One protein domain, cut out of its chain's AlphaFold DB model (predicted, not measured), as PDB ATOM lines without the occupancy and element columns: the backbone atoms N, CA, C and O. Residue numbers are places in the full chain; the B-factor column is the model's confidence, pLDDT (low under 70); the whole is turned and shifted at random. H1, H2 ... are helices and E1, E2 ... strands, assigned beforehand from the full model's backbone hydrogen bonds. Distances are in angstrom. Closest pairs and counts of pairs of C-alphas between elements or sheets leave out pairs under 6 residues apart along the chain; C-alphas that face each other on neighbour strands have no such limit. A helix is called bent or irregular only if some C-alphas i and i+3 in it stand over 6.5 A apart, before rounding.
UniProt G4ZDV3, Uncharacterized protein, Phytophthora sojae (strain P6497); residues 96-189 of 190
ATOM      1  N   SER A  96     152.857 101.103 105.461       69.00
ATOM      2  CA  SER A  96     153.880 101.077 106.523       69.00
ATOM      3  C   SER A  96     155.335 100.950 106.019       69.00
ATOM      4  O   SER A  96     156.258 101.028 106.836       69.00
ATOM      5  N   GLY A  97     155.548 100.717 104.720       67.31
ATOM      6  CA  GLY A  97     156.850 100.390 104.115       67.31
ATOM      7  C   GLY A  97     157.371 101.422 103.116       67.31
ATOM      8  O   GLY A  97     158.222 101.095 102.295       67.31
ATOM      9  N   GLU A  98     156.835 102.636 103.131       72.44
ATOM     10  CA  GLU A  98     157.256 103.661 102.185       72.44
ATOM     11  C   GLU A  98     158.680 104.160 102.457       72.44
ATOM     12  O   GLU A  98     159.080 104.334 103.607       72.44
ATOM     13  N   ALA A  99     159.449 104.372 101.386       73.38
ATOM     14  CA  ALA A  99     160.864 104.734 101.451       73.38
ATOM     15  C   ALA A  99     161.119 106.254 101.479       73.38
ATOM     16  O   ALA A  99     162.265 106.671 101.645       73.38
ATOM     17  N   ALA A 100     160.078 107.077 101.319       84.50
ATOM     18  CA  ALA A 100     160.190 108.529 101.210       84.50
ATOM     19  C   ALA A 100     159.097 109.256 102.018       84.50
ATOM     20  O   ALA A 100     158.005 108.710 102.194       84.50
ATOM     21  N   PRO A 101     159.367 110.485 102.498       89.81
ATOM     22  CA  PRO A 101     158.346 111.316 103.130       89.81
ATOM     23  C   PRO A 101     157.266 111.723 102.121       89.81
ATOM     24  O   PRO A 101     157.565 111.953 100.948       89.81
ATOM     25  N   ARG A 102     156.020 111.881 102.588       90.81
ATOM     26  CA  ARG A 102     154.895 112.369 101.769       90.81
ATOM     27  C   ARG A 102     154.478 113.784 102.151       90.81
ATOM     28  O   ARG A 102     154.468 114.151 103.331       90.81
ATOM     29  N   ARG A 103     154.044 114.571 101.163       94.94
ATOM     30  CA  ARG A 103     153.439 115.891 101.384       94.94
ATOM     31  C   ARG A 103     151.948 115.754 101.659       94.94
ATOM     32  O   ARG A 103     151.120 115.857 100.766       94.94
ATOM     33  N   LEU A 104     151.612 115.535 102.923       95.38
ATOM     34  CA  LEU A 104     150.238 115.270 103.343       95.38
ATOM     35  C   LEU A 104     149.530 116.540 103.826       95.38
ATOM     36  O   LEU A 104     150.076 117.310 104.616       95.38
ATOM     37  N   GLN A 105     148.278 116.712 103.409       97.06
ATOM     38  CA  GLN A 105     147.358 117.728 103.902       97.06
ATOM     39  C   GLN A 105     146.206 117.073 104.664       97.06
ATOM     40  O   GLN A 105     145.583 116.129 104.186       97.06
ATOM     41  N   CYS A 106     145.889 117.581 105.853       98.19
ATOM     42  CA  CYS A 106     144.729 117.096 106.594       98.19
ATOM     43  C   CYS A 106     143.416 117.471 105.897       98.19
ATOM     44  O   CYS A 106     143.232 118.607 105.462       98.19
ATOM     45  N   VAL A 107     142.488 116.514 105.862       97.88
ATOM     46  CA  VAL A 107     141.140 116.670 105.309       97.88
ATOM     47  C   VAL A 107     140.136 116.836 106.442       97.88
ATOM     48  O   VAL A 107     139.469 117.863 106.545       97.88
ATOM     49  N   ALA A 108     140.034 115.819 107.301       98.19
ATOM     50  CA  ALA A 108     139.117 115.779 108.433       98.19
ATOM     51  C   ALA A 108     139.427 114.592 109.355       98.19
ATOM     52  O   ALA A 108     140.094 113.629 108.974       98.19
ATOM     53  N   TRP A 109     138.861 114.632 110.557       98.38
ATOM     54  CA  TRP A 109     138.643 113.440 111.366       98.38
ATOM     55  C   TRP A 109     137.389 112.711 110.890       98.38
ATOM     56  O   TRP A 109     136.321 113.319 110.776       98.38
ATOM     57  N   ARG A 110     137.515 111.404 110.677       98.25
ATOM     58  CA  ARG A 110     136.428 110.513 110.285       98.25
ATOM     59  C   ARG A 110     136.030 109.651 111.468       98.25
ATOM     60  O   ARG A 110     136.729 108.699 111.804       98.25
ATOM     61  N   ALA A 111     134.911 109.994 112.100       98.19
ATOM     62  CA  ALA A 111     134.392 109.254 113.239       98.19
ATOM     63  C   ALA A 111     133.777 107.915 112.821       98.19
ATOM     64  O   ALA A 111     133.040 107.806 111.836       98.19
ATOM     65  N   THR A 112     134.067 106.873 113.580       98.12
ATOM     66  CA  THR A 112     133.521 105.542 113.338       98.12
ATOM     67  C   THR A 112     132.959 104.959 114.616       98.12
ATOM     68  O   THR A 112     133.439 105.238 115.714       98.12
ATOM     69  N   GLY A 113     131.941 104.125 114.469       96.38
ATOM     70  CA  GLY A 113     131.275 103.460 115.571       96.38
ATOM     71  C   GLY A 113     131.968 102.178 116.013       96.38
ATOM     72  O   GLY A 113     132.971 101.724 115.454       96.38
ATOM     73  N   ARG A 114     131.375 101.544 117.029       96.38
ATOM     74  CA  ARG A 114     131.792 100.230 117.560       96.38
ATOM     75  C   ARG A 114     133.234 100.186 118.075       96.38
ATOM     76  O   ARG A 114     133.830  99.113 118.113       96.38
ATOM     77  N   CYS A 115     133.788 101.325 118.488       96.31
ATOM     78  CA  CYS A 115     135.152 101.421 119.006       96.31
ATOM     79  C   CYS A 115     136.222 100.872 118.054       96.31
ATOM     80  O   CYS A 115     137.251 100.355 118.496       96.31
ATOM     81  N   ARG A 116     135.983 100.971 116.744       95.25
ATOM     82  CA  ARG A 116     136.874 100.452 115.707       95.25
ATOM     83  C   ARG A 116     137.127 101.516 114.648       95.25
ATOM     84  O   ARG A 116     136.152 102.079 114.163       95.25
ATOM     85  N   PRO A 117     138.379 101.762 114.236       94.75
ATOM     86  CA  PRO A 117     138.693 102.743 113.196       94.75
ATOM     87  C   PRO A 117     138.111 102.361 111.828       94.75
ATOM     88  O   PRO A 117     137.776 103.235 111.044       94.75
ATOM     89  N   ASN A 118     137.919 101.069 111.562       93.62
ATOM     90  CA  ASN A 118     137.220 100.539 110.386       93.62
ATOM     91  C   ASN A 118     135.745 100.188 110.671       93.62
ATOM     92  O   ASN A 118     135.140  99.392 109.956       93.62
ATOM     93  N   GLY A 119     135.182 100.710 111.763       95.06
ATOM     94  CA  GLY A 119     133.777 100.528 112.108       95.06
ATOM     95  C   GLY A 119     132.833 101.315 111.191       95.06
ATOM     96  O   GLY A 119     133.283 102.063 110.322       95.06
ATOM     97  N   PRO A 120     131.509 101.187 111.401       96.88
ATOM     98  CA  PRO A 120     130.515 101.959 110.659       96.88
ATOM     99  C   PRO A 120     130.805 103.459 110.749       96.88
ATOM    100  O   PRO A 120     131.157 103.948 111.820       96.88
ATOM    101  N   ARG A 121     130.660 104.196 109.647       97.12
ATOM    102  CA  ARG A 121     130.865 105.651 109.641       97.12
ATOM    103  C   ARG A 121     129.810 106.355 110.494       97.12
ATOM    104  O   ARG A 121     128.635 106.007 110.440       97.12
ATOM    105  N   GLU A 122     130.233 107.385 111.218       97.62
ATOM    106  CA  GLU A 122     129.363 108.285 111.982       97.62
ATOM    107  C   GLU A 122     129.603 109.738 111.532       97.62
ATOM    108  O   GLU A 122     130.239 110.507 112.254       97.62
ATOM    109  N   PRO A 123     129.147 110.141 110.328       97.25
ATOM    110  CA  PRO A 123     129.492 111.441 109.744       97.25
ATOM    111  C   PRO A 123     129.080 112.642 110.603       97.25
ATOM    112  O   PRO A 123     129.740 113.675 110.576       97.25
ATOM    113  N   GLN A 124     128.022 112.500 111.402       96.94
ATOM    114  CA  GLN A 124     127.572 113.512 112.360       96.94
ATOM    115  C   GLN A 124     128.608 113.825 113.454       96.94
ATOM    116  O   GLN A 124     128.536 114.878 114.082       96.94
ATOM    117  N   ASN A 125     129.566 112.920 113.672       97.38
ATOM    118  CA  ASN A 125     130.631 113.028 114.665       97.38
ATOM    119  C   ASN A 125     131.997 113.367 114.037       97.38
ATOM    120  O   ASN A 125     132.997 113.439 114.761       97.38
ATOM    121  N   ASP A 126     132.067 113.567 112.715       98.19
ATOM    122  CA  ASP A 126     133.285 114.025 112.045       98.19
ATOM    123  C   ASP A 126     133.728 115.385 112.604       98.19
ATOM    124  O   ASP A 126     132.924 116.208 113.051       98.19
ATOM    125  N   LYS A 127     135.038 115.627 112.589       98.44
ATOM    126  CA  LYS A 127     135.622 116.863 113.126       98.44
ATOM    127  C   LYS A 127     136.565 117.506 112.125       98.44
ATOM    128  O   LYS A 127     137.136 116.835 111.262       98.44
ATOM    129  N   LYS A 128     136.749 118.818 112.251       98.44
ATOM    130  CA  LYS A 128     137.714 119.559 111.435       98.44
ATOM    131  C   LYS A 128     139.133 119.229 111.888       98.44
ATOM    132  O   LYS A 128     139.362 118.819 113.022       98.44
ATOM    133  N   CYS A 129     140.109 119.483 111.021       98.44
ATOM    134  CA  CYS A 129     141.521 119.243 111.321       98.44
ATOM    135  C   CYS A 129     142.026 119.956 112.580       98.44
ATOM    136  O   CYS A 129     142.909 119.434 113.253       98.44
ATOM    137  N   SER A 130     141.468 121.128 112.895       98.19
ATOM    138  CA  SER A 130     141.827 121.932 114.063       98.19
ATOM    139  C   SER A 130     141.204 121.447 115.369       98.19
ATOM    140  O   SER A 130     141.613 121.917 116.431       98.19
ATOM    141  N   ASP A 131     140.203 120.575 115.314       98.38
ATOM    142  CA  ASP A 131     139.458 120.165 116.496       98.38
ATOM    143  C   ASP A 131     140.237 119.110 117.279       98.38
ATOM    144  O   ASP A 131     140.968 118.289 116.721       98.38
ATOM    145  N   PHE A 132     140.065 119.120 118.599       97.81
ATOM    146  CA  PHE A 132     140.702 118.131 119.455       97.81
ATOM    147  C   PHE A 132     139.981 116.784 119.395       97.81
ATOM    148  O   PHE A 132     138.767 116.688 119.601       97.81
ATOM    149  N   ILE A 133     140.773 115.737 119.204       97.56
ATOM    150  CA  ILE A 133     140.391 114.346 119.383       97.56
ATOM    151  C   ILE A 133     140.828 113.927 120.792       97.56
ATOM    152  O   ILE A 133     142.016 113.916 121.114       97.56
ATOM    153  N   VAL A 134     139.844 113.638 121.640       96.50
ATOM    154  CA  VAL A 134     139.974 113.203 123.036       96.50
ATOM    155  C   VAL A 134     139.689 111.703 123.196       96.50
ATOM    156  O   VAL A 134     139.317 111.015 122.242       96.50
ATOM    157  N   ASN A 135     139.900 111.184 124.409       96.62
ATOM    158  CA  ASN A 135     139.611 109.796 124.766       96.62
ATOM    159  C   ASN A 135     138.129 109.433 124.523       96.62
ATOM    160  O   ASN A 135     137.254 110.295 124.545       96.62
ATOM    161  N   GLY A 136     137.857 108.151 124.267       95.62
ATOM    162  CA  GLY A 136     136.506 107.631 124.048       95.62
ATOM    163  C   GLY A 136     136.044 107.647 122.591       95.62
ATOM    164  O   GLY A 136     135.039 107.020 122.278       95.62
ATOM    165  N   MET A 137     136.780 108.293 121.681       96.62
ATOM    166  CA  MET A 137     136.437 108.334 120.256       96.62
ATOM    167  C   MET A 137     137.143 107.242 119.447       96.62
ATOM    168  O   MET A 137     138.320 106.948 119.666       96.62
ATOM    169  N   SER A 138     136.434 106.679 118.466       97.56
ATOM    170  CA  SER A 138     137.003 105.831 117.414       97.56
ATOM    171  C   SER A 138     136.882 106.479 116.044       97.56
ATOM    172  O   SER A 138     135.949 107.238 115.782       97.56
ATOM    173  N   GLY A 139     137.867 106.208 115.194       97.69
ATOM    174  CA  GLY A 139     137.956 106.814 113.872       97.69
ATOM    175  C   GLY A 139     139.381 106.883 113.358       97.69
ATOM    176  O   GLY A 139     140.279 106.218 113.876       97.69
ATOM    177  N   PHE A 140     139.587 107.709 112.345       97.94
ATOM    178  CA  PHE A 140     140.892 107.954 111.742       97.94
ATOM    179  C   PHE A 140     140.986 109.386 111.223       97.94
ATOM    180  O   PHE A 140     139.977 110.035 110.944       97.94
ATOM    181  N   CYS A 141     142.209 109.884 111.081       98.12
ATOM    182  CA  CYS A 141     142.451 111.119 110.354       98.12
ATOM    183  C   CYS A 141     142.551 110.788 108.866       98.12
ATOM    184  O   CYS A 141     143.357 109.949 108.462       98.12
ATOM    185  N   GLU A 142     141.728 111.439 108.054       97.88
ATOM    186  CA  GLU A 142     141.871 111.402 106.606       97.88
ATOM    187  C   GLU A 142     142.822 112.521 106.182       97.88
ATOM    188  O   GLU A 142     142.629 113.693 106.528       97.88
ATOM    189  N   VAL A 143     143.852 112.144 105.436       97.00
ATOM    190  CA  VAL A 143     144.811 113.053 104.814       97.00
ATOM    191  C   VAL A 143     144.783 112.864 103.303       97.00
ATOM    192  O   VAL A 143     144.391 111.815 102.802       97.00
ATOM    193  N   GLU A 144     145.170 113.896 102.576       96.44
ATOM    194  CA  GLU A 144     145.362 113.880 101.134       96.44
ATOM    195  C   GLU A 144     146.835 114.095 100.844       96.44
ATOM    196  O   GLU A 144     147.446 115.021 101.374       96.44
ATOM    197  N   ASP A 145     147.412 113.230 100.029       95.25
ATOM    198  CA  ASP A 145     148.727 113.471  99.467       95.25
ATOM    199  C   ASP A 145     148.616 114.543  98.380       95.25
ATOM    200  O   ASP A 145     147.896 114.373  97.400       95.25
ATOM    201  N   ILE A 146     149.298 115.671  98.573       95.50
ATOM    202  CA  ILE A 146     149.232 116.826  97.672       95.50
ATOM    203  C   ILE A 146     149.850 116.487  96.311       95.50
ATOM    204  O   ILE A 146     149.442 117.056  95.299       95.50
ATOM    205  N   ASP A 147     150.828 115.582  96.277       94.19
ATOM    206  CA  ASP A 147     151.550 115.256  95.051       94.19
ATOM    207  C   ASP A 147     150.750 114.273  94.174       94.19
ATOM    208  O   ASP A 147     150.794 114.362  92.948       94.19
ATOM    209  N   THR A 148     149.982 113.363  94.786       92.81
ATOM    210  CA  THR A 148     149.237 112.301  94.075       92.81
ATOM    211  C   THR A 148     147.715 112.476  94.083       92.81
ATOM    212  O   THR A 148     147.020 111.840  93.290       92.81
ATOM    213  N   GLY A 149     147.170 113.311  94.972       93.56
ATOM    214  CA  GLY A 149     145.730 113.436  95.233       93.56
ATOM    215  C   GLY A 149     145.122 112.243  95.985       93.56
ATOM    216  O   GLY A 149     143.899 112.144  96.114       93.56
ATOM    217  N   GLU A 150     145.940 111.301  96.465       93.31
ATOM    218  CA  GLU A 150     145.463 110.097  97.142       93.31
ATOM    219  C   GLU A 150     144.916 110.420  98.540       93.31
ATOM    220  O   GLU A 150     145.576 111.075  99.346       93.31
ATOM    221  N   ARG A 151     143.716 109.911  98.862       94.31
ATOM    222  CA  ARG A 151     143.161 109.958 100.223       94.31
ATOM    223  C   ARG A 151     143.691 108.789 101.041       94.31
ATOM    224  O   ARG A 151     143.565 107.630 100.643       94.31
ATOM    225  N   ILE A 152     144.236 109.086 102.212       94.25
ATOM    226  CA  ILE A 152     144.908 108.112 103.063       94.25
ATOM    227  C   ILE A 152     144.373 108.214 104.493       94.25
ATOM    228  O   ILE A 152     144.153 109.299 105.029       94.25
ATOM    229  N   GLN A 153     144.157 107.062 105.116       95.19
ATOM    230  CA  GLN A 153     143.739 106.923 106.502       95.19
ATOM    231  C   GLN A 153     144.973 106.756 107.387       95.19
ATOM    232  O   GLN A 153     145.704 105.767 107.290       95.19
ATOM    233  N   VAL A 154     145.176 107.712 108.285       95.56
ATOM    234  CA  VAL A 154     146.280 107.749 109.250       95.56
ATOM    235  C   VAL A 154     145.735 107.927 110.663       95.56
ATOM    236  O   VAL A 154     144.555 108.211 110.864       95.56
ATOM    237  N   MET A 155     146.596 107.746 111.667       95.12
ATOM    238  CA  MET A 155     146.252 107.957 113.082       95.12
ATOM    239  C   MET A 155     144.954 107.247 113.512       95.12
ATOM    240  O   MET A 155     144.113 107.829 114.194       95.12
ATOM    241  N   GLN A 156     144.779 105.990 113.102       95.94
ATOM    242  CA  GLN A 156     143.612 105.185 113.461       95.94
ATOM    243  C   GLN A 156     143.482 105.035 114.984       95.94
ATOM    244  O   GLN A 156     144.474 104.802 115.682       95.94
ATOM    245  N   ARG A 157     142.260 105.164 115.512       94.88
ATOM    246  CA  ARG A 157     141.961 105.120 116.950       94.88
ATOM    247  C   ARG A 157     140.803 104.189 117.280       94.88
ATOM    248  O   ARG A 157     139.777 104.167 116.598       94.88
ATOM    249  N   HIS A 158     140.937 103.533 118.427       96.75
ATOM    250  CA  HIS A 158     139.839 102.920 119.166       96.75
ATOM    251  C   HIS A 158     139.466 103.794 120.372       96.75
ATOM    252  O   HIS A 158     140.287 104.591 120.835       96.75
ATOM    253  N   CYS A 159     138.273 103.578 120.939       94.31
ATOM    254  CA  CYS A 159     137.764 104.330 122.096       94.31
ATOM    255  C   CYS A 159     138.755 104.388 123.275       94.31
ATOM    256  O   CYS A 159     138.846 105.398 123.968       94.31
ATOM    257  N   THR A 160     139.518 103.314 123.495       93.81
ATOM    258  CA  THR A 160     140.444 103.161 124.628       93.81
ATOM    259  C   THR A 160     141.910 103.391 124.265       93.81
ATOM    260  O   THR A 160     142.774 103.293 125.130       93.81
ATOM    261  N   SER A 161     142.228 103.721 123.009       91.50
ATOM    262  CA  SER A 161     143.623 103.866 122.576       91.50
ATOM    263  C   SER A 161     144.300 105.127 123.120       91.50
ATOM    264  O   SER A 161     145.523 105.247 123.032       91.50
ATOM    265  N   LEU A 162     143.534 106.136 123.563       93.62
ATOM    266  CA  LEU A 162     144.066 107.426 124.031       93.62
ATOM    267  C   LEU A 162     144.025 107.477 125.551       93.62
ATOM    268  O   LEU A 162     143.002 107.142 126.132       93.62
ATOM    269  N   LYS A 163     145.093 107.929 126.207       93.81
ATOM    270  CA  LYS A 163     145.039 108.209 127.647       93.81
ATOM    271  C   LYS A 163     144.101 109.400 127.904       93.81
ATOM    272  O   LYS A 163     144.061 110.308 127.081       93.81
ATOM    273  N   GLY A 164     143.371 109.394 129.023       91.81
ATOM    274  CA  GLY A 164     142.301 110.363 129.322       91.81
ATOM    275  C   GLY A 164     142.684 111.836 129.135       91.81
ATOM    276  O   GLY A 164     141.955 112.573 128.480       91.81
ATOM    277  N   ASP A 165     143.860 112.233 129.621       92.88
ATOM    278  CA  ASP A 165     144.318 113.633 129.573       92.88
ATOM    279  C   ASP A 165     145.022 114.014 128.262       92.88
ATOM    280  O   ASP A 165     145.426 115.162 128.069       92.88
ATOM    281  N   VAL A 166     145.212 113.055 127.352       94.62
ATOM    282  CA  VAL A 166     145.879 113.298 126.075       94.62
ATOM    283  C   VAL A 166     144.834 113.674 125.036       94.62
ATOM    284  O   VAL A 166     143.803 113.024 124.886       94.62
ATOM    285  N   LYS A 167     145.140 114.722 124.280       95.81
ATOM    286  CA  LYS A 167     144.366 115.173 123.127       95.81
ATOM    287  C   LYS A 167     145.313 115.463 121.975       95.81
ATOM    288  O   LYS A 167     146.433 115.912 122.203       95.81
ATOM    289  N   PHE A 168     144.858 115.223 120.756       96.81
ATOM    290  CA  PHE A 168     145.617 115.515 119.539       96.81
ATOM    291  C   PHE A 168     144.695 116.107 118.477       96.81
ATOM    292  O   PHE A 168     143.475 116.102 118.649       96.81
ATOM    293  N   ARG A 169     145.260 116.633 117.393       98.31
ATOM    294  CA  ARG A 169     144.497 117.154 116.255       98.31
ATOM    295  C   ARG A 169     144.873 116.389 114.995       98.31
ATOM    296  O   ARG A 169     146.002 115.928 114.860       98.31
ATOM    297  N   CYS A 170     143.957 116.293 114.034       98.19
ATOM    298  CA  CYS A 170     144.312 115.707 112.738       98.19
ATOM    299  C   CYS A 170     145.235 116.615 111.911       98.19
ATOM    300  O   CYS A 170     145.896 116.126 111.000       98.19
ATOM    301  N   SER A 171     145.348 117.907 112.247       98.19
ATOM    302  CA  SER A 171     146.382 118.788 111.686       98.19
ATOM    303  C   SER A 171     147.806 118.292 111.938       98.19
ATOM    304  O   SER A 171     148.696 118.616 111.161       98.19
ATOM    305  N   ASP A 172     148.014 117.496 112.988       97.38
ATOM    306  CA  ASP A 172     149.336 116.995 113.379       97.38
ATOM    307  C   ASP A 172     149.715 115.722 112.597       97.38
ATOM    308  O   ASP A 172     150.856 115.260 112.647       97.38
ATOM    309  N   ALA A 173     148.763 115.144 111.854       96.44
ATOM    310  CA  ALA A 173     148.933 113.884 111.144       96.44
ATOM    311  C   ALA A 173     150.130 113.850 110.175       96.44
ATOM    312  O   ALA A 173     150.850 112.850 110.205       96.44
ATOM    313  N   PRO A 174     150.416 114.899 109.373       95.06
ATOM    314  CA  PRO A 174     151.584 114.898 108.491       95.06
ATOM    315  C   PRO A 174     152.905 114.704 109.246       95.06
ATOM    316  O   PRO A 174     153.757 113.936 108.806       95.06
ATOM    317  N   SER A 175     153.058 115.331 110.417       94.00
ATOM    318  CA  SER A 175     154.260 115.191 111.248       94.00
ATOM    319  C   SER A 175     154.391 113.787 111.834       94.00
ATOM    320  O   SER A 175     155.482 113.228 111.850       94.00
ATOM    321  N   PHE A 176     153.288 113.175 112.278       92.25
ATOM    322  CA  PHE A 176     153.322 111.798 112.785       92.25
ATOM    323  C   PHE A 176     153.709 110.786 111.708       92.25
ATOM    324  O   PHE A 176     154.446 109.841 111.988       92.25
ATOM    325  N   VAL A 177     153.217 110.981 110.485       92.69
ATOM    326  CA  VAL A 177     153.531 110.107 109.355       92.69
ATOM    327  C   VAL A 177     154.998 110.246 108.942       92.69
ATOM    328  O   VAL A 177     155.680 109.238 108.757       92.69
ATOM    329  N   ASN A 178     155.506 111.478 108.868       92.94
ATOM    330  CA  ASN A 178     156.868 111.748 108.409       92.94
ATOM    331  C   ASN A 178     157.947 111.625 109.496       92.94
ATOM    332  O   ASN A 178     159.133 111.644 109.173       92.94
ATOM    333  N   TYR A 179     157.562 111.407 110.760       91.81
ATOM    334  CA  TYR A 179     158.467 111.394 111.912       91.81
ATOM    335  C   TYR A 179     159.738 110.552 111.715       91.81
ATOM    336  O   TYR A 179     160.826 110.970 112.110       91.81
ATOM    337  N   ARG A 180     159.631 109.368 111.091       90.00
ATOM    338  CA  ARG A 180     160.805 108.507 110.846       90.00
ATOM    339  C   ARG A 180     161.811 109.176 109.905       90.00
ATOM    340  O   ARG A 180     163.008 109.139 110.176       90.00
ATOM    341  N   PHE A 181     161.336 109.799 108.829       91.00
ATOM    342  CA  PHE A 181     162.193 110.488 107.862       91.00
ATOM    343  C   PHE A 181     162.828 111.730 108.477       91.00
ATOM    344  O   PHE A 181     164.034 111.923 108.338       91.00
ATOM    345  N   ASP A 182     162.044 112.512 109.220       90.38
ATOM    346  CA  ASP A 182     162.526 113.711 109.906       90.38
ATOM    347  C   ASP A 182     163.616 113.362 110.932       90.38
ATOM    348  O   ASP A 182     164.654 114.023 110.997       90.38
ATOM    349  N   GLY A 183     163.427 112.271 111.684       91.50
ATOM    350  CA  GLY A 183     164.418 111.751 112.625       91.50
ATOM    351  C   GLY A 183     165.717 111.310 111.945       91.50
ATOM    352  O   GLY A 183     166.800 111.709 112.373       91.50
ATOM    353  N   HIS A 184     165.633 110.538 110.856       91.12
ATOM    354  CA  HIS A 184     166.818 110.133 110.091       91.12
ATOM    355  C   HIS A 184     167.558 111.333 109.484       91.12
ATOM    356  O   HIS A 184     168.785 111.401 109.565       91.12
ATOM    357  N   ALA A 185     166.826 112.300 108.928       91.06
ATOM    358  CA  ALA A 185     167.403 113.512 108.358       91.06
ATOM    359  C   ALA A 185     168.077 114.400 109.416       91.06
ATOM    360  O   ALA A 185     169.062 115.069 109.110       91.06
ATOM    361  N   ALA A 186     167.571 114.420 110.654       92.38
ATOM    362  CA  ALA A 186     168.189 115.159 111.753       92.38
ATOM    363  C   ALA A 186     169.534 114.549 112.179       92.38
ATOM    364  O   ALA A 186     170.487 115.290 112.401       92.38
ATOM    365  N   VAL A 187     169.636 113.215 112.236       94.31
ATOM    366  CA  VAL A 187     170.882 112.516 112.607       94.31
ATOM    367  C   VAL A 187     171.985 112.724 111.569       94.31
ATOM    368  O   VAL A 187     173.134 112.907 111.940       94.31
ATOM    369  N   GLN A 188     171.652 112.738 110.277       91.38
ATOM    370  CA  GLN A 188     172.638 112.914 109.196       91.38
ATOM    371  C   GLN A 188     173.248 114.322 109.122       91.38
ATOM    372  O   GLN A 188     174.223 114.525 108.404       91.38
ATOM    373  N   LYS A 189     172.648 115.303 109.803       87.38
ATOM    374  CA  LYS A 189     173.131 116.691 109.838       87.38
ATOM    375  C   LYS A 189     174.122 116.958 110.977       87.38
ATOM    376  O   LYS A 189     174.630 118.075 111.051       87.38
TER     377      LYS A 189
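What this domain is: This is residues 96 to 189 of the 190 residues of an uncharacterized protein of Phytophthora sojae (strain P6497) (UniProt G4ZDV3). A strongly twisted sheet of three strands, E1, E2 and E3, has the first arm of the one named helix, H1a, packed over one of its faces, while the second arm, H1b, runs on beyond the sheet and its residues 183 to 187 stick out with the last two printed residues. The two long links, residues 112 to 138 and 158 to 169, leave from the end of the sheet where E1 and E3 end and E2 begins, and a short pairing ties them together. The printed part has 94 residues with three named strands followed by one named helix, in the order E1, E2, E3, H1; the sheet runs E1, E2, E3 and is antiparallel throughout. The class is mixed, helices and strands, with under half of the residues in named elements. The whole is compact, with a radius of gyration of the C-alphas of 14.0 A and spans of 43 by 31 by 24 A.

Where its parts are: After residues 96 to 103, E1 takes residues 104 to 111, 19.6 A from first to last C-alpha, beginning with C-alpha 104 at (150.238, 115.270, 103.343). E1 bends by 55 degrees at residue 107. E2 is residues 139 to 145, 19.2 A long, and E3 is residues 151 to 157, 17.5 A long, ending with C-alpha 157 at (141.961, 105.120, 116.950). H1, residues 170 to 187, was assigned as one helix by its hydrogen bonds, but it is bent: C-alphas 177 and 180 are 7.6 A apart. Its arm H1a is residues 170 to 177, 11.3 A long, and is itself irregular, with C-alphas 171 and 174 at 7.2 A. Its arm H1b is residues 180 to 187, 11.0 A long, ending with C-alpha 187 at (170.882, 112.516, 112.607).

How they stand to each other: The three strands form a meander, each strand the antiparallel neighbour of the one before. E1 and E2 are a hairpin, their directions at 157 degrees; N 105 and O 144 are 2.8 A apart and N 142 and O 108 are 2.9 A apart, both within hydrogen-bond range. E2 and E3 are a hairpin too, at 150 degrees, with N 143 and O 152 at 2.9 A and N 152 and O 143 at 2.8 A. E1 and E3 are the edge strands. H1a is on the sheet at a height of 7.4 A, over none of the strands, but only just: 2 of its 8 C-alphas fall on E1 and 2 on E2. Its closest C-alphas to E1 are those of Pro 174 and Leu 104, 5.3 A apart; to E2, those of Cys 170 and Cys 141, 5.5 A apart; to E3, those of Ala 173 and Met 155, 6.8 A apart. H1b stands at a steep tilt of 61 degrees to H1a, whose line is a rough one. H1b is not on the sheet and is apart from E1, E2 and E3. Outside the named strands, residues 132 to 133 pair with residues 168 to 169, antiparallel. In H1b every O i to N i+4 pair is within hydrogen-bond range; in H1a 2 of 4 are, beside 4 of 5 O i to N i+3 pairs.

The domain as a whole: The two C-alphas farthest apart are those of Gln 124 and Lys 189, at 45.7 A, and the first and last printed C-alphas are 25.0 A apart. Residues 183 to 189, of which 183 to 187 belong to H1, stand free. The printed part has no cut. The links from E1 to E2, with 27 residues, and from E3 to H1, with 12, are long; that from E2 to E3, with 5, is tight. The mean pLDDT of the printed part of this model is 94.1, and residues 96 to 97 are under 70.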